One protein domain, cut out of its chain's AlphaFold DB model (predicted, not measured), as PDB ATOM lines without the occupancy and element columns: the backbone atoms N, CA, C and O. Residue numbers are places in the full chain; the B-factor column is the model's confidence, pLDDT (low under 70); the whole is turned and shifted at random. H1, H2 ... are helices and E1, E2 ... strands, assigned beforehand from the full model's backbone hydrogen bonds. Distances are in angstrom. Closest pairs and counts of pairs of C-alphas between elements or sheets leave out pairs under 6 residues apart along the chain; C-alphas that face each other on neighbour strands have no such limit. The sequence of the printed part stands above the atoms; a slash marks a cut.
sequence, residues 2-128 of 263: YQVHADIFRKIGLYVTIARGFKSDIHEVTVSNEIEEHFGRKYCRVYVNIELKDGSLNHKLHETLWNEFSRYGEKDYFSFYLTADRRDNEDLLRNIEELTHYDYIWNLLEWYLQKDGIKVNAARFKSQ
ATOM      1  N   TYR A   2      -9.057  -0.236 -35.124       39.47
ATOM      2  CA  TYR A   2      -9.852  -0.602 -33.931       39.47
ATOM      3  C   TYR A   2     -10.616  -1.936 -34.020       39.47
ATOM      4  O   TYR A   2     -10.659  -2.673 -33.041       39.47
ATOM      5  N   GLN A   3     -11.165  -2.285 -35.188       51.41
ATOM      6  CA  GLN A   3     -11.905  -3.542 -35.372       51.41
ATOM      7  C   GLN A   3     -10.995  -4.777 -35.237       51.41
ATOM      8  O   GLN A   3     -11.308  -5.694 -34.490       51.41
ATOM      9  N   VAL A   4      -9.787  -4.714 -35.814       58.84
ATOM     10  CA  VAL A   4      -8.760  -5.766 -35.692       58.84
ATOM     11  C   VAL A   4      -8.355  -5.992 -34.231       58.84
ATOM     12  O   VAL A   4      -8.136  -7.124 -33.820       58.84
ATOM     13  N   HIS A   5      -8.275  -4.933 -33.418       60.84
ATOM     14  CA  HIS A   5      -7.925  -5.072 -31.998       60.84
ATOM     15  C   HIS A   5      -9.062  -5.705 -31.186       60.84
ATOM     16  O   HIS A   5      -8.798  -6.558 -30.341       60.84
ATOM     17  N   ALA A   6     -10.318  -5.333 -31.459       65.56
ATOM     18  CA  ALA A   6     -11.482  -5.930 -30.804       65.56
ATOM     19  C   ALA A   6     -11.581  -7.444 -31.071       65.56
ATOM     20  O   ALA A   6     -11.839  -8.215 -30.143       65.56
ATOM     21  N   ASP A   7     -11.285  -7.874 -32.301       75.06
ATOM     22  CA  ASP A   7     -11.299  -9.288 -32.687       75.06
ATOM     23  C   ASP A   7     -10.208 -10.092 -31.958       75.06
ATOM     24  O   ASP A   7     -10.474 -11.182 -31.445       75.06
ATOM     25  N   ILE A   8      -9.003  -9.522 -31.803       79.25
ATOM     26  CA  ILE A   8      -7.908 -10.147 -31.041       79.25
ATOM     27  C   ILE A   8      -8.291 -10.317 -29.568       79.25
ATOM     28  O   ILE A   8      -8.131 -11.406 -29.021       79.25
ATOM     29  N   PHE A   9      -8.823  -9.276 -28.918       83.00
ATOM     30  CA  PHE A   9      -9.228  -9.364 -27.509       83.00
ATOM     31  C   PHE A   9     -10.329 -10.395 -27.288       83.00
ATOM     32  O   PHE A   9     -10.264 -11.164 -26.328       83.00
ATOM     33  N   ARG A  10     -11.316 -10.450 -28.188       84.38
ATOM     34  CA  ARG A  10     -12.368 -11.468 -28.145       84.38
ATOM     35  C   ARG A  10     -11.774 -12.871 -28.213       84.38
ATOM     36  O   ARG A  10     -12.114 -13.723 -27.397       84.38
ATOM     37  N   LYS A  11     -10.863 -13.097 -29.158       89.44
ATOM     38  CA  LYS A  11     -10.223 -14.395 -29.366       89.44
ATOM     39  C   LYS A  11      -9.341 -14.809 -28.189       89.44
ATOM     40  O   LYS A  11      -9.413 -15.952 -27.750       89.44
ATOM     41  N   ILE A  12      -8.581 -13.872 -27.618       89.31
ATOM     42  CA  ILE A  12      -7.859 -14.077 -26.353       89.31
ATOM     43  C   ILE A  12      -8.845 -14.475 -25.247       89.31
ATOM     44  O   ILE A  12      -8.601 -15.442 -24.530       89.31
ATOM     45  N   GLY A  13      -9.986 -13.787 -25.145       88.38
ATOM     46  CA  GLY A  13     -11.046 -14.117 -24.194       88.38
ATOM     47  C   GLY A  13     -11.581 -15.544 -24.349       88.38
ATOM     48  O   GLY A  13     -11.790 -16.221 -23.340       88.38
ATOM     49  N   LEU A  14     -11.745 -16.030 -25.585       90.75
ATOM     50  CA  LEU A  14     -12.141 -17.416 -25.861       90.75
ATOM     51  C   LEU A  14     -11.091 -18.409 -25.353       90.75
ATOM     52  O   LEU A  14     -11.433 -19.291 -24.567       90.75
ATOM     53  N   TYR A  15      -9.813 -18.228 -25.706       91.50
ATOM     54  CA  TYR A  15      -8.740 -19.104 -25.217       91.50
ATOM     55  C   TYR A  15      -8.655 -19.126 -23.693       91.50
ATOM     56  O   TYR A  15      -8.551 -20.199 -23.105       91.50
ATOM     57  N   VAL A  16      -8.747 -17.963 -23.043       90.69
ATOM     58  CA  VAL A  16      -8.732 -17.865 -21.576       90.69
ATOM     59  C   VAL A  16      -9.934 -18.587 -20.968       90.69
ATOM     60  O   VAL A  16      -9.785 -19.317 -19.990       90.69
ATOM     61  N   THR A  17     -11.126 -18.426 -21.545       91.81
ATOM     62  CA  THR A  17     -12.350 -19.086 -21.060       91.81
ATOM     63  C   THR A  17     -12.239 -20.605 -21.165       91.81
ATOM     64  O   THR A  17     -12.531 -21.310 -20.198       91.81
ATOM     65  N   ILE A  18     -11.754 -21.109 -22.301       91.25
ATOM     66  CA  ILE A  18     -11.545 -22.542 -22.519       91.25
ATOM     67  C   ILE A  18     -10.474 -23.061 -21.557       91.25
ATOM     68  O   ILE A  18     -10.730 -24.009 -20.822       91.25
ATOM     69  N   ALA A  19      -9.315 -22.401 -21.466       90.69
ATOM     70  CA  ALA A  19      -8.242 -22.804 -20.559       90.69
ATOM     71  C   ALA A  19      -8.703 -22.858 -19.092       90.69
ATOM     72  O   ALA A  19      -8.351 -23.784 -18.363       90.69
ATOM     73  N   ARG A  20      -9.558 -21.925 -18.654       91.06
ATOM     74  CA  ARG A  20     -10.169 -21.961 -17.315       91.06
ATOM     75  C   ARG A  20     -11.057 -23.182 -17.100       91.06
ATOM     76  O   ARG A  20     -11.016 -23.759 -16.016       91.06
ATOM     77  N   GLY A  21     -11.822 -23.589 -18.114       90.56
ATOM     78  CA  GLY A  21     -12.657 -24.793 -18.070       90.56
ATOM     79  C   GLY A  21     -11.862 -26.087 -17.862       90.56
ATOM     80  O   GLY A  21     -12.384 -27.024 -17.267       90.56
ATOM     81  N   PHE A  22     -10.594 -26.107 -18.283       92.19
ATOM     82  CA  PHE A  22      -9.675 -27.244 -18.146       92.19
ATOM     83  C   PHE A  22      -8.547 -26.990 -17.135       92.19
ATOM     84  O   PHE A  22      -7.596 -27.761 -17.068       92.19
ATOM     85  N   LYS A  23      -8.614 -25.919 -16.334       91.38
ATOM     86  CA  LYS A  23      -7.496 -25.423 -15.508       91.38
ATOM     87  C   LYS A  23      -6.798 -26.504 -14.677       91.38
ATOM     88  O   LYS A  23      -5.574 -26.521 -14.593       91.38
ATOM     89  N   SER A  24      -7.569 -27.391 -14.050       90.94
ATOM     90  CA  SER A  24      -7.036 -28.471 -13.207       90.94
ATOM     91  C   SER A  24      -6.274 -29.533 -14.005       90.94
ATOM     92  O   SER A  24      -5.370 -30.179 -13.464       90.94
ATOM     93  N   ASP A  25      -6.603 -29.667 -15.286       92.94
ATOM     94  CA  ASP A  25      -6.109 -30.689 -16.203       92.94
ATOM     95  C   ASP A  25      -4.957 -30.182 -17.076       92.94
ATOM     96  O   ASP A  25      -4.272 -30.990 -17.687       92.94
ATOM     97  N   ILE A  26      -4.693 -28.872 -17.120       91.88
ATOM     98  CA  ILE A  26      -3.610 -28.291 -17.929       91.88
ATOM     99  C   ILE A  26      -2.241 -28.580 -17.303       91.88
ATOM    100  O   ILE A  26      -2.006 -28.324 -16.119       91.88
ATOM    101  N   HIS A  27      -1.322 -29.090 -18.122       91.38
ATOM    102  CA  HIS A  27       0.102 -29.170 -17.820       91.38
ATOM    103  C   HIS A  27       0.802 -27.847 -18.151       91.38
ATOM    104  O   HIS A  27       1.442 -27.247 -17.284       91.38
ATOM    105  N   GLU A  28       0.655 -27.387 -19.393       90.38
ATOM    106  CA  GLU A  28       1.320 -26.194 -19.909       90.38
ATOM    107  C   GLU A  28       0.530 -25.588 -21.076       90.38
ATOM    108  O   GLU A  28      -0.106 -26.297 -21.852       90.38
ATOM    109  N   VAL A  29       0.573 -24.263 -21.215       88.94
ATOM    110  CA  VAL A  29       0.123 -23.570 -22.430       88.94
ATOM    111  C   VAL A  29       1.337 -23.007 -23.159       88.94
ATOM    112  O   VAL A  29       2.152 -22.294 -22.569       88.94
ATOM    113  N   THR A  30       1.450 -23.317 -24.446       87.25
ATOM    114  CA  THR A  30       2.503 -22.830 -25.343       87.25
ATOM    115  C   THR A  30       1.893 -21.949 -26.427       87.25
ATOM    116  O   THR A  30       0.774 -22.183 -26.880       87.25
ATOM    117  N   VAL A  31       2.623 -20.916 -26.844       85.88
ATOM    118  CA  VAL A  31       2.247 -20.088 -27.995       85.88
ATOM    119  C   VAL A  31       3.345 -20.229 -29.031       85.88
ATOM    120  O   VAL A  31       4.519 -20.024 -28.727       85.88
ATOM    121  N   SER A  32       2.975 -20.574 -30.251       84.81
ATOM    122  CA  SER A  32       3.894 -20.672 -31.381       84.81
ATOM    123  C   SER A  32       3.376 -19.831 -32.535       84.81
ATOM    124  O   SER A  32       2.240 -19.362 -32.520       84.81
ATOM    125  N   ASN A  33       4.205 -19.613 -33.542       82.19
ATOM    126  CA  ASN A  33       3.777 -18.984 -34.775       82.19
ATOM    127  C   ASN A  33       4.426 -19.639 -35.989       82.19
ATOM    128  O   ASN A  33       5.450 -20.315 -35.893       82.19
ATOM    129  N   GLU A  34       3.807 -19.416 -37.138       81.75
ATOM    130  CA  GLU A  34       4.342 -19.782 -38.439       81.75
ATOM    131  C   GLU A  34       4.142 -18.624 -39.422       81.75
ATOM    132  O   GLU A  34       3.196 -17.835 -39.301       81.75
ATOM    133  N   ILE A  35       5.022 -18.553 -40.419       79.56
ATOM    134  CA  ILE A  35       4.847 -17.667 -41.564       79.56
ATOM    135  C   ILE A  35       4.322 -18.482 -42.738       79.56
ATOM    136  O   ILE A  35       4.971 -19.425 -43.187       79.56
ATOM    137  N   GLU A  36       3.176 -18.074 -43.272       79.31
ATOM    138  CA  GLU A  36       2.626 -18.618 -44.510       79.31
ATOM    139  C   GLU A  36       2.607 -17.566 -45.616       79.31
ATOM    140  O   GLU A  36       2.367 -16.385 -45.368       79.31
ATOM    141  N   GLU A  37       2.795 -17.996 -46.861       79.25
ATOM    142  CA  GLU A  37       2.696 -17.135 -48.036       79.25
ATOM    143  C   GLU A  37       1.544 -17.591 -48.937       79.25
ATOM    144  O   GLU A  37       1.536 -18.718 -49.426       79.25
ATOM    145  N   HIS A  38       0.572 -16.704 -49.170       74.31
ATOM    146  CA  HIS A  38      -0.573 -16.940 -50.054       74.31
ATOM    147  C   HIS A  38      -0.733 -15.778 -51.025       74.31
ATOM    148  O   HIS A  38      -0.830 -14.623 -50.611       74.31
ATOM    149  N   PHE A  39      -0.785 -16.079 -52.325       75.62
ATOM    150  CA  PHE A  39      -0.974 -15.087 -53.395       75.62
ATOM    151  C   PHE A  39       0.006 -13.896 -53.325       75.62
ATOM    152  O   PHE A  39      -0.383 -12.747 -53.532       75.62
ATOM    153  N   GLY A  40       1.277 -14.161 -52.994       70.31
ATOM    154  CA  GLY A  40       2.321 -13.135 -52.858       70.31
ATOM    155  C   GLY A  40       2.185 -12.252 -51.613       70.31
ATOM    156  O   GLY A  40       2.844 -11.219 -51.515       70.31
ATOM    157  N   ARG A  41       1.320 -12.626 -50.661       71.38
ATOM    158  CA  ARG A  41       1.187 -11.974 -49.355       71.38
ATOM    159  C   ARG A  41       1.643 -12.926 -48.262       71.38
ATOM    160  O   ARG A  41       1.229 -14.082 -48.238       71.38
ATOM    161  N   LYS A  42       2.463 -12.419 -47.341       74.50
ATOM    162  CA  LYS A  42       2.904 -13.167 -46.162       74.50
ATOM    163  C   LYS A  42       1.992 -12.897 -44.975       74.50
ATOM    164  O   LYS A  42       1.569 -11.763 -44.738       74.50
ATOM    165  N   TYR A  43       1.723 -13.955 -44.232       79.56
ATOM    166  CA  TYR A  43       0.884 -13.971 -43.054       79.56
ATOM    167  C   TYR A  43       1.679 -14.536 -41.889       79.56
ATOM    168  O   TYR A  43       2.287 -15.592 -42.026       79.56
ATOM    169  N   CYS A  44       1.629 -13.867 -40.743       82.69
ATOM    170  CA  CYS A  44       2.014 -14.473 -39.478       82.69
ATOM    171  C   CYS A  44       0.771 -15.103 -38.858       82.69
ATOM    172  O   CYS A  44      -0.229 -14.410 -38.633       82.69
ATOM    173  N   ARG A  45       0.821 -16.410 -38.601       86.00
ATOM    174  CA  ARG A  45      -0.202 -17.102 -37.825       86.00
ATOM    175  C   ARG A  45       0.338 -17.442 -36.455       86.00
ATOM    176  O   ARG A  45       1.411 -18.018 -36.366       86.00
ATOM    177  N   VAL A  46      -0.409 -17.113 -35.409       85.31
ATOM    178  CA  VAL A  46      -0.046 -17.420 -34.022       85.31
ATOM    179  C   VAL A  46      -1.018 -18.462 -33.481       85.31
ATOM    180  O   VAL A  46      -2.233 -18.255 -33.507       85.31
ATOM    181  N   TYR A  47      -0.475 -19.566 -32.986       87.06
ATOM    182  CA  TYR A  47      -1.190 -20.702 -32.422       87.06
ATOM    183  C   TYR A  47      -1.057 -20.713 -30.907       87.06
ATOM    184  O   TYR A  47       0.006 -20.419 -30.362       87.06
ATOM    185  N   VAL A  48      -2.130 -21.107 -30.231       88.56
ATOM    186  CA  VAL A  48      -2.129 -21.371 -28.791       88.56
ATOM    187  C   VAL A  48      -2.372 -22.856 -28.609       88.56
ATOM    188  O   VAL A  48      -3.434 -23.364 -28.965       88.56
ATOM    189  N   ASN A  49      -1.384 -23.548 -28.063       89.62
ATOM    190  CA  ASN A  49      -1.442 -24.973 -27.812       89.62
ATOM    191  C   ASN A  49      -1.558 -25.223 -26.304       89.62
ATOM    192  O   ASN A  49      -0.738 -24.750 -25.516       89.62
ATOM    193  N   ILE A  50      -2.605 -25.941 -25.904       90.69
ATOM    194  CA  ILE A  50      -2.909 -26.264 -24.509       90.69
ATOM    195  C   ILE A  50      -2.588 -27.742 -24.306       90.69
ATOM    196  O   ILE A  50      -3.289 -28.612 -24.817       90.69
ATOM    197  N   GLU A  51      -1.533 -28.021 -23.554       91.12
ATOM    198  CA  GLU A  51      -1.123 -29.372 -23.198       91.12
ATOM    199  C   GLU A  51      -1.794 -29.792 -21.888       91.12
ATOM    200  O   GLU A  51      -1.715 -29.091 -20.874       91.12
ATOM    201  N   LEU A  52      -2.459 -30.948 -21.899       92.38
ATOM    202  CA  LEU A  52      -3.108 -31.527 -20.724       92.38
ATOM    203  C   LEU A  52      -2.192 -32.534 -20.019       92.38
ATOM    204  O   LEU A  52      -1.372 -33.198 -20.646       92.38
ATOM    205  N   LYS A  53      -2.369 -32.685 -18.704       91.69
ATOM    206  CA  LYS A  53      -1.691 -33.686 -17.865       91.69
ATOM    207  C   LYS A  53      -2.054 -35.114 -18.266       91.69
ATOM    208  O   LYS A  53      -1.213 -36.001 -18.173       91.69
ATOM    209  N   ASP A  54      -3.306 -35.323 -18.670       89.38
ATOM    210  CA  ASP A  54      -3.826 -36.592 -19.174       89.38
ATOM    211  C   ASP A  54      -4.379 -36.395 -20.591       89.38
ATOM    212  O   ASP A  54      -5.299 -35.608 -20.822       89.38
ATOM    213  N   GLY A  55      -3.819 -37.142 -21.542       85.44
ATOM    214  CA  GLY A  55      -4.219 -37.090 -22.944       85.44
ATOM    215  C   GLY A  55      -5.624 -37.634 -23.219       85.44
ATOM    216  O   GLY A  55      -6.159 -37.378 -24.297       85.44
ATOM    217  N   SER A  56      -6.256 -38.336 -22.271       88.50
ATOM    218  CA  SER A  56      -7.628 -38.845 -22.420       88.50
ATOM    219  C   SER A  56      -8.661 -37.728 -22.647       88.50
ATOM    220  O   SER A  56      -9.654 -37.919 -23.352       88.50
ATOM    221  N   LEU A  57      -8.394 -36.529 -22.118       90.25
ATOM    222  CA  LEU A  57      -9.251 -35.350 -22.249       90.25
ATOM    223  C   LEU A  57      -8.970 -34.523 -23.511       90.25
ATOM    224  O   LEU A  57      -9.722 -33.587 -23.793       90.25
ATOM    225  N   ASN A  58      -7.953 -34.873 -24.309       88.25
ATOM    226  CA  ASN A  58      -7.594 -34.113 -25.510       88.25
ATOM    227  C   ASN A  58      -8.741 -34.047 -26.521       88.25
ATOM    228  O   ASN A  58      -8.969 -32.992 -27.107       88.25
ATOM    229  N   HIS A  59      -9.505 -35.132 -26.687       89.44
ATOM    230  CA  HIS A  59     -10.691 -35.120 -27.548       89.44
ATOM    231  C   HIS A  59     -11.699 -34.060 -27.088       89.44
ATOM    232  O   HIS A  59     -12.187 -33.272 -27.892       89.44
ATOM    233  N   LYS A  60     -11.980 -34.004 -25.781       91.25
ATOM    234  CA  LYS A  60     -12.934 -33.055 -25.194       91.25
ATOM    235  C   LYS A  60     -12.448 -31.611 -25.320       91.25
ATOM    236  O   LYS A  60     -13.241 -30.719 -25.614       91.25
ATOM    237  N   LEU A  61     -11.154 -31.371 -25.109       91.31
ATOM    238  CA  LEU A  61     -10.540 -30.061 -25.326       91.31
ATOM    239  C   LEU A  61     -10.646 -29.640 -26.797       91.31
ATOM    240  O   LEU A  61     -11.072 -28.521 -27.073       91.31
ATOM    241  N   HIS A  62     -10.312 -30.537 -27.728       88.56
ATOM    242  CA  HIS A  62     -10.373 -30.257 -29.161       88.56
ATOM    243  C   HIS A  62     -11.803 -29.968 -29.626       88.56
ATOM    244  O   HIS A  62     -12.035 -28.985 -30.323       88.56
ATOM    245  N   GLU A  63     -12.775 -30.754 -29.167       90.81
ATOM    246  CA  GLU A  63     -14.196 -30.521 -29.428       90.81
ATOM    247  C   GLU A  63     -14.665 -29.171 -28.860       90.81
ATOM    248  O   GLU A  63     -15.387 -28.433 -29.528       90.81
ATOM    249  N   THR A  64     -14.213 -28.801 -27.656       91.50
ATOM    250  CA  THR A  64     -14.547 -27.505 -27.042       91.50
ATOM    251  C   THR A  64     -13.968 -26.341 -27.846       91.50
ATOM    252  O   THR A  64     -14.690 -25.394 -28.150       91.50
ATOM    253  N   LEU A  65     -12.685 -26.421 -28.223       88.50
ATOM    254  CA  LEU A  65     -12.023 -25.429 -29.076       88.50
ATOM    255  C   LEU A  65     -12.766 -25.281 -30.404       88.50
ATOM    256  O   LEU A  65     -13.141 -24.170 -30.778       88.50
ATOM    257  N   TRP A  66     -13.033 -26.400 -31.078       87.31
ATOM    258  CA  TRP A  66     -13.743 -26.420 -32.350       87.31
ATOM    259  C   TRP A  66     -15.125 -25.770 -32.249       87.31
ATOM    260  O   TRP A  66     -15.453 -24.892 -33.045       87.31
ATOM    261  N   ASN A  67     -15.926 -26.159 -31.255       88.88
ATOM    262  CA  ASN A  67     -17.289 -25.661 -31.091       88.88
ATOM    263  C   ASN A  67     -17.326 -24.165 -30.765       88.88
ATOM    264  O   ASN A  67     -18.113 -23.431 -31.370       88.88
ATOM    265  N   GLU A  68     -16.475 -23.701 -29.847       87.38
ATOM    266  CA  GLU A  68     -16.402 -22.280 -29.498       87.38
ATOM    267  C   GLU A  68     -15.953 -21.443 -30.698       87.38
ATOM    268  O   GLU A  68     -16.630 -20.479 -31.052       87.38
ATOM    269  N   PHE A  69     -14.879 -21.821 -31.398       86.06
ATOM    270  CA  PHE A  69     -14.419 -21.057 -32.562       86.06
ATOM    271  C   PHE A  69     -15.421 -21.083 -33.724       86.06
ATOM    272  O   PHE A  69     -15.744 -20.029 -34.280       86.06
ATOM    273  N   SER A  70     -15.985 -22.253 -34.040       83.38
ATOM    274  CA  SER A  70     -16.978 -22.424 -35.107       83.38
ATOM    275  C   SER A  70     -18.220 -21.556 -34.888       83.38
ATOM    276  O   SER A  70     -18.661 -20.858 -35.805       83.38
ATOM    277  N   ARG A  71     -18.735 -21.492 -33.649       81.44
ATOM    278  CA  ARG A  71     -19.891 -20.654 -33.281       81.44
ATOM    279  C   ARG A  71     -19.699 -19.178 -33.633       81.44
ATOM    280  O   ARG A  71     -20.671 -18.479 -33.915       81.44
ATOM    281  N   TYR A  72     -18.457 -18.706 -33.609       81.44
ATOM    282  CA  TYR A  72     -18.102 -17.318 -33.874       81.44
ATOM    283  C   TYR A  72     -17.514 -17.083 -35.271       81.44
ATOM    284  O   TYR A  72     -17.092 -15.957 -35.547       81.44
ATOM    285  N   GLY A  73     -17.487 -18.109 -36.135       78.88
ATOM    286  CA  GLY A  73     -16.855 -18.048 -37.456       78.88
ATOM    287  C   GLY A  73     -15.349 -17.783 -37.387       78.88
ATOM    288  O   GLY A  73     -14.776 -17.205 -38.308       78.88
ATOM    289  N   GLU A  74     -14.720 -18.143 -36.270       81.06
ATOM    290  CA  GLU A  74     -13.321 -17.868 -35.977       81.06
ATOM    291  C   GLU A  74     -12.439 -19.058 -36.340       81.06
ATOM    292  O   GLU A  74     -12.843 -20.215 -36.267       81.06
ATOM    293  N   LYS A  75     -11.193 -18.763 -36.705       83.19
ATOM    294  CA  LYS A  75     -10.157 -19.794 -36.841       83.19
ATOM    295  C   LYS A  75      -9.569 -20.134 -35.473       83.19
ATOM    296  O   LYS A  75      -9.632 -19.309 -34.569       83.19
ATOM    297  N   ASP A  76      -8.902 -21.262 -35.330       82.81
ATOM    298  CA  ASP A  76      -8.170 -21.662 -34.118       82.81
ATOM    299  C   ASP A  76      -6.730 -21.102 -34.062       82.81
ATOM    300  O   ASP A  76      -5.871 -21.628 -33.356       82.81
ATOM    301  N   TYR A  77      -6.469 -20.017 -34.796       84.31
ATOM    302  CA  TYR A  77      -5.216 -19.260 -34.781       84.31
ATOM    303  C   TYR A  77      -5.452 -17.774 -35.053       84.31
ATOM    304  O   TYR A  77      -6.415 -17.377 -35.720       84.31
ATOM    305  N   PHE A  78      -4.566 -16.918 -34.553       85.94
ATOM    306  CA  PHE A  78      -4.529 -15.505 -34.931       85.94
ATOM    307  C   PHE A  78      -3.819 -15.366 -36.274       85.94
ATOM    308  O   PHE A  78      -2.853 -16.076 -36.505       85.94
ATOM    309  N   SER A  79      -4.267 -14.471 -37.156       83.50
ATOM    310  CA  SER A  79      -3.668 -14.288 -38.483       83.50
ATOM    311  C   SER A  79      -3.464 -12.808 -38.773       83.50
ATOM    312  O   SER A  79      -4.428 -12.044 -38.778       83.50
ATOM    313  N   PHE A  80      -2.229 -12.420 -39.082       82.06
ATOM    314  CA  PHE A  80      -1.843 -11.039 -39.368       82.06
ATOM    315  C   PHE A  80      -1.182 -10.946 -40.730       82.06
ATOM    316  O   PHE A  80      -0.358 -11.790 -41.075       82.06
ATOM    317  N   TYR A  81      -1.532  -9.917 -41.494       77.06
ATOM    318  CA  TYR A  81      -0.768  -9.560 -42.682       77.06
ATOM    319  C   TYR A  81       0.557  -8.943 -42.252       77.06
ATOM    320  O   TYR A  81       0.553  -8.024 -41.438       77.06
ATOM    321  N   LEU A  82       1.658  -9.422 -42.828       75.50
ATOM    322  CA  LEU A  82       2.952  -8.764 -42.703       75.50
ATOM    323  C   LEU A  82       3.074  -7.746 -43.839       75.50
ATOM    324  O   LEU A  82       3.115  -8.110 -45.021       75.50
ATOM    325  N   THR A  83       3.065  -6.464 -43.493       66.94
ATOM    326  CA  THR A  83       3.163  -5.352 -44.433       66.94
ATOM    327  C   THR A  83       4.611  -5.177 -44.870       66.94
ATOM    328  O   THR A  83       5.455  -4.652 -44.156       66.94
ATOM    329  N   ALA A  84       4.906  -5.580 -46.103       58.38
ATOM    330  CA  ALA A  84       6.145  -5.206 -46.773       58.38
ATOM    331  C   ALA A  84       5.843  -4.157 -47.836       58.38
ATOM    332  O   ALA A  84       5.729  -4.471 -49.019       58.38
ATOM    333  N   ASP A  85       5.671  -2.909 -47.406       46.94
ATOM    334  CA  ASP A  85       5.592  -1.792 -48.340       46.94
ATOM    335  C   ASP A  85       7.002  -1.225 -48.583       46.94
ATOM    336  O   ASP A  85       7.515  -0.386 -47.844       46.94
ATOM    337  N   ARG A  86       7.639  -1.738 -49.643       44.00
ATOM    338  CA  ARG A  86       8.643  -1.066 -50.491       44.00
ATOM    339  C   ARG A  86       9.761  -0.287 -49.777       44.00
ATOM    340  O   ARG A  86       9.806   0.937 -49.900       44.00
ATOM    341  N   ARG A  87      10.723  -0.967 -49.137       50.66
ATOM    342  CA  ARG A  87      12.093  -0.450 -48.871       50.66
ATOM    343  C   ARG A  87      13.097  -1.600 -48.783       50.66
ATOM    344  O   ARG A  87      12.710  -2.702 -48.418       50.66
ATOM    345  N   ASP A  88      14.380  -1.313 -49.012       50.81
ATOM    346  CA  ASP A  88      15.529  -2.250 -49.062       50.81
ATOM    347  C   ASP A  88      15.809  -3.068 -47.770       50.81
ATOM    348  O   ASP A  88      16.876  -3.655 -47.615       50.81
ATOM    349  N   ASN A  89      14.865  -3.118 -46.826       60.19
ATOM    350  CA  ASN A  89      14.931  -3.846 -45.556       60.19
ATOM    351  C   ASN A  89      13.612  -4.585 -45.243       60.19
ATOM    352  O   ASN A  89      13.197  -4.673 -44.085       60.19
ATOM    353  N   GLU A  90      12.931  -5.107 -46.270       62.31
ATOM    354  CA  GLU A  90      11.650  -5.821 -46.121       62.31
ATOM    355  C   GLU A  90      11.718  -6.954 -45.096       62.31
ATOM    356  O   GLU A  90      10.801  -7.113 -44.295       62.31
ATOM    357  N   ASP A  91      12.811  -7.715 -45.079       61.69
ATOM    358  CA  ASP A  91      12.958  -8.828 -44.143       61.69
ATOM    359  C   ASP A  91      13.105  -8.339 -42.699       61.69
ATOM    360  O   ASP A  91      12.554  -8.953 -41.790       61.69
ATOM    361  N   LEU A  92      13.771  -7.206 -42.459       63.78
ATOM    362  CA  LEU A  92      13.900  -6.644 -41.113       63.78
ATOM    363  C   LEU A  92      12.544  -6.151 -40.583       63.78
ATOM    364  O   LEU A  92      12.178  -6.442 -39.449       63.78
ATOM    365  N   LEU A  93      11.784  -5.436 -41.419       63.78
ATOM    366  CA  LEU A  93      10.464  -4.913 -41.053       63.78
ATOM    367  C   LEU A  93       9.450  -6.040 -40.817       63.78
ATOM    368  O   LEU A  93       8.737  -6.007 -39.818       63.78
ATOM    369  N   ARG A  94       9.452  -7.079 -41.665       65.06
ATOM    370  CA  ARG A  94       8.607  -8.274 -41.490       65.06
ATOM    371  C   ARG A  94       8.868  -8.980 -40.160       65.06
ATOM    372  O   ARG A  94       7.913  -9.348 -39.487       65.06
ATOM    373  N   ASN A  95      10.135  -9.130 -39.768       65.94
ATOM    374  CA  ASN A  95      10.486  -9.751 -38.486       65.94
ATOM    375  C   ASN A  95      10.038  -8.900 -37.292       65.94
ATOM    376  O   ASN A  95       9.574  -9.447 -36.296       65.94
ATOM    377  N   ILE A  96      10.133  -7.568 -37.383       70.81
ATOM    378  CA  ILE A  96       9.645  -6.672 -36.322       70.81
ATOM    379  C   ILE A  96       8.128  -6.807 -36.165       70.81
ATOM    380  O   ILE A  96       7.643  -6.900 -35.039       70.81
ATOM    381  N   GLU A  97       7.376  -6.832 -37.265       72.38
ATOM    382  CA  GLU A  97       5.919  -7.004 -37.230       72.38
ATOM    383  C   GLU A  97       5.515  -8.385 -36.695       72.38
ATOM    384  O   GLU A  97       4.634  -8.479 -35.841       72.38
ATOM    385  N   GLU A  98       6.193  -9.446 -37.139       74.31
ATOM    386  CA  GLU A  98       6.004 -10.809 -36.635       74.31
ATOM    387  C   GLU A  98       6.226 -10.883 -35.120       74.31
ATOM    388  O   GLU A  98       5.336 -11.327 -34.391       74.31
ATOM    389  N   LEU A  99       7.376 -10.389 -34.650       74.88
ATOM    390  CA  LEU A  99       7.733 -10.366 -33.235       74.88
ATOM    391  C   LEU A  99       6.734  -9.528 -32.430       74.88
ATOM    392  O   LEU A  99       6.276  -9.961 -31.381       74.88
ATOM    393  N   THR A 100       6.334  -8.361 -32.943       78.38
ATOM    394  CA  THR A 100       5.387  -7.463 -32.263       78.38
ATOM    395  C   THR A 100       4.018  -8.117 -32.089       78.38
ATOM    396  O   THR A 100       3.434  -8.047 -31.007       78.38
ATOM    397  N   HIS A 101       3.487  -8.761 -33.134       78.31
ATOM    398  CA  HIS A 101       2.193  -9.437 -33.057       78.31
ATOM    399  C   HIS A 101       2.241 -10.677 -32.160       78.31
ATOM    400  O   HIS A 101       1.318 -10.876 -31.364       78.31
ATOM    401  N   TYR A 102       3.314 -11.468 -32.250       79.12
ATOM    402  CA  TYR A 102       3.535 -12.603 -31.359       79.12
ATOM    403  C   TYR A 102       3.616 -12.148 -29.898       79.12
ATOM    404  O   TYR A 102       2.832 -12.616 -29.073       79.12
ATOM    405  N   ASP A 103       4.495 -11.192 -29.589       81.38
ATOM    406  CA  ASP A 103       4.707 -10.691 -28.231       81.38
ATOM    407  C   ASP A 103       3.425 -10.087 -27.662       81.38
ATOM    408  O   ASP A 103       3.110 -10.291 -26.492       81.38
ATOM    409  N   TYR A 104       2.650  -9.364 -28.471       83.12
ATOM    410  CA  TYR A 104       1.383  -8.798 -28.022       83.12
ATOM    411  C   TYR A 104       0.389  -9.880 -27.570       83.12
ATOM    412  O   TYR A 104      -0.173  -9.784 -26.476       83.12
ATOM    413  N   ILE A 105       0.189 -10.924 -28.381       84.06
ATOM    414  CA  ILE A 105      -0.703 -12.042 -28.038       84.06
ATOM    415  C   ILE A 105      -0.158 -12.819 -26.842       84.06
ATOM    416  O   ILE A 105      -0.908 -13.114 -25.908       84.06
ATOM    417  N   TRP A 106       1.139 -13.129 -26.865       84.88
ATOM    418  CA  TRP A 106       1.806 -13.915 -25.837       84.88
ATOM    419  C   TRP A 106       1.732 -13.224 -24.474       84.88
ATOM    420  O   TRP A 106       1.228 -13.827 -23.532       84.88
ATOM    421  N   ASN A 107       2.116 -11.946 -24.377       85.12
ATOM    422  CA  ASN A 107       2.097 -11.196 -23.115       85.12
ATOM    423  C   ASN A 107       0.681 -11.103 -22.520       85.12
ATOM    424  O   ASN A 107       0.503 -11.209 -21.307       85.12
ATOM    425  N   LEU A 108      -0.345 -10.905 -23.358       86.88
ATOM    426  CA  LEU A 108      -1.728 -10.839 -22.881       86.88
ATOM    427  C   LEU A 108      -2.221 -12.200 -22.380       86.88
ATOM    428  O   LEU A 108      -2.784 -12.273 -21.287       86.88
ATOM    429  N   LEU A 109      -2.006 -13.273 -23.147       87.31
ATOM    430  CA  LEU A 109      -2.381 -14.627 -22.730       87.31
ATOM    431  C   LEU A 109      -1.640 -15.047 -21.463       87.31
ATOM    432  O   LEU A 109      -2.274 -15.538 -20.530       87.31
ATOM    433  N   GLU A 110      -0.328 -14.810 -21.410       87.75
ATOM    434  CA  GLU A 110       0.504 -15.081 -20.243       87.75
ATOM    435  C   GLU A 110      -0.077 -14.396 -19.005       87.75
ATOM    436  O   GLU A 110      -0.333 -15.057 -17.999       87.75
ATOM    437  N   TRP A 111      -0.371 -13.097 -19.094       88.62
ATOM    438  CA  TRP A 111      -0.894 -12.331 -17.970       88.62
ATOM    439  C   TRP A 111      -2.225 -12.874 -17.436       88.62
ATOM    440  O   TRP A 111      -2.399 -12.998 -16.221       88.62
ATOM    441  N   TYR A 112      -3.171 -13.215 -18.319       89.56
ATOM    442  CA  TYR A 112      -4.460 -13.773 -17.897       89.56
ATOM    443  C   TYR A 112      -4.307 -15.171 -17.286       89.56
ATOM    444  O   TYR A 112      -4.851 -15.431 -16.215       89.56
ATOM    445  N   LEU A 113      -3.545 -16.056 -17.932       88.00
ATOM    446  CA  LEU A 113      -3.400 -17.450 -17.511       88.00
ATOM    447  C   LEU A 113      -2.563 -17.590 -16.232       88.00
ATOM    448  O   LEU A 113      -2.932 -18.360 -15.345       88.00
ATOM    449  N   GLN A 114      -1.490 -16.805 -16.079       87.25
ATOM    450  CA  GLN A 114      -0.686 -16.793 -14.852       87.25
ATOM    451  C   GLN A 114      -1.483 -16.287 -13.651       87.25
ATOM    452  O   GLN A 114      -1.356 -16.841 -12.559       87.25
ATOM    453  N   LYS A 115      -2.352 -15.282 -13.837       87.25
ATOM    454  CA  LYS A 115      -3.287 -14.845 -12.784       87.25
ATOM    455  C   LYS A 115      -4.217 -15.961 -12.329       87.25
ATOM    456  O   LYS A 115      -4.580 -16.018 -11.158       87.25
ATOM    457  N   ASP A 116      -4.559 -16.864 -13.238       85.25
ATOM    458  CA  ASP A 116      -5.341 -18.052 -12.936       85.25
ATOM    459  C   ASP A 116      -4.479 -19.229 -12.451       85.25
ATOM    460  O   ASP A 116      -5.013 -20.315 -12.250       85.25
ATOM    461  N   GLY A 117      -3.177 -19.059 -12.211       84.81
ATOM    462  CA  GLY A 117      -2.285 -20.123 -11.739       84.81
ATOM    463  C   GLY A 117      -2.004 -21.214 -12.778       84.81
ATOM    464  O   GLY A 117      -1.586 -22.310 -12.409       84.81
ATOM    465  N   ILE A 118      -2.255 -20.941 -14.060       87.12
ATOM    466  CA  ILE A 118      -1.945 -21.842 -15.171       87.12
ATOM    467  C   ILE A 118      -0.515 -21.556 -15.635       87.12
ATOM    468  O   ILE A 118      -0.149 -20.405 -15.883       87.12
ATOM    469  N   LYS A 119       0.307 -22.606 -15.753       84.69
ATOM    470  CA  LYS A 119       1.683 -22.484 -16.241       84.69
ATOM    471  C   LYS A 119       1.673 -22.187 -17.741       84.69
ATOM    472  O   LYS A 119       1.116 -22.949 -18.530       84.69
ATOM    473  N   VAL A 120       2.336 -21.103 -18.123       81.50
ATOM    474  CA  VAL A 120       2.580 -20.732 -19.520       81.50
ATOM    475  C   VAL A 120       4.068 -20.898 -19.791       81.50
ATOM    476  O   VAL A 120       4.895 -20.479 -18.978       81.50
ATOM    477  N   ASN A 121       4.417 -21.544 -20.901       80.12
ATOM    478  CA  ASN A 121       5.811 -21.699 -21.285       80.12
ATOM    479  C   ASN A 121       6.415 -20.327 -21.613       80.12
ATOM    480  O   ASN A 121       5.931 -19.616 -22.496       80.12
ATOM    481  N   ALA A 122       7.484 -19.977 -20.896       59.75
ATOM    482  CA  ALA A 122       8.164 -18.690 -21.008       59.75
ATOM    483  C   ALA A 122       9.178 -18.611 -22.162       59.75
ATOM    484  O   ALA A 122       9.885 -17.609 -22.297       59.75
ATOM    485  N   ALA A 123       9.302 -19.661 -22.978       65.19
ATOM    486  CA  ALA A 123      10.165 -19.642 -24.148       65.19
ATOM    487  C   ALA A 123       9.599 -18.673 -25.195       65.19
ATOM    488  O   ALA A 123       8.798 -19.056 -26.045       65.19
ATOM    489  N   ARG A 124      10.024 -17.405 -25.119       64.94
ATOM    490  CA  ARG A 124       9.727 -16.397 -26.141       64.94
ATOM    491  C   ARG A 124      10.142 -16.919 -27.509       64.94
ATOM    492  O   ARG A 124      11.245 -17.454 -27.666       64.94
ATOM    493  N   PHE A 125       9.266 -16.725 -28.486       70.12
ATOM    494  CA  PHE A 125       9.574 -16.978 -29.880       70.12
ATOM    495  C   PHE A 125      10.853 -16.244 -30.295       70.12
ATOM    496  O   PHE A 125      11.082 -15.092 -29.925       70.12
ATOM    497  N   LYS A 126      11.690 -16.934 -31.070       69.00
ATOM    498  CA  LYS A 126      12.824 -16.335 -31.769       69.00
ATOM    499  C   LYS A 126      12.583 -16.494 -33.256       69.00
ATOM    500  O   LYS A 126      12.449 -17.626 -33.726       69.00
ATOM    501  N   SER A 127      12.576 -15.382 -33.984       68.12
ATOM    502  CA  SER A 127      12.465 -15.430 -35.438       68.12
ATOM    503  C   SER A 127      13.666 -16.163 -36.044       68.12
ATOM    504  O   SER A 127      14.748 -16.247 -35.451       68.12
ATOM    505  N   GLN A 128      13.517 -16.679 -37.266       69.81
ATOM    506  CA  GLN A 128      14.654 -17.263 -37.990       69.81
ATOM    507  C   GLN A 128      15.789 -16.248 -38.189       69.81
ATOM    508  O   GLN A 128      16.962 -16.629 -38.203       69.81
TER     509      GLN A 128
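AT A GLANCE: This is residues 2 to 128 of the 263 residues of an uncharacterized protein of Flavisolibacter ginsenosidimutans (UniProt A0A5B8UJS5). Helices H1 and H3 cover one face of a twisted antiparallel sheet, E1 E2 E3, making two layers; H2 packs on H1. The printed part has 127 residues, ordered H1 E1 E2 H2 E3 H3, mixed in class. It is compact, radius of gyration of the C-alphas 15.6 A, but elongated, spanning 50 by 30 by 27 A.

HOW THE PARTS SIT: H1, residues 2 to 21, touches H2, residues 55 to 71, closest at C-alphas 18 and 65, 7.2 A. E1, residues 26 to 38, and E2, residues 41 to 52, form a hairpin; N 30 and O 49 are 2.8 A apart. N 44 of E2 and O 80 of E3, residues 77 to 81, are 2.9 A apart. H3, residues 90 to 115, touches H1 at a steep tilt of 42 degrees, closest at C-alphas 12 and 109, 6.6 A. O i to N i+4 pairs are within hydrogen-bond range throughout H1 and H3, 11 of 13 in H2.

IN THESE COORDINATES: H1 begins at C-alpha 2 (-9.852, -0.602, -33.931); H3, 37.6 A long, ends at C-alpha 115 (-3.287, -14.845, -12.784).

THE WHOLE: The printed part has no cut and no long link; pLDDT is under 70 at residues 2 to 6, 83 to 95, 122 to 124 and 126 to 128.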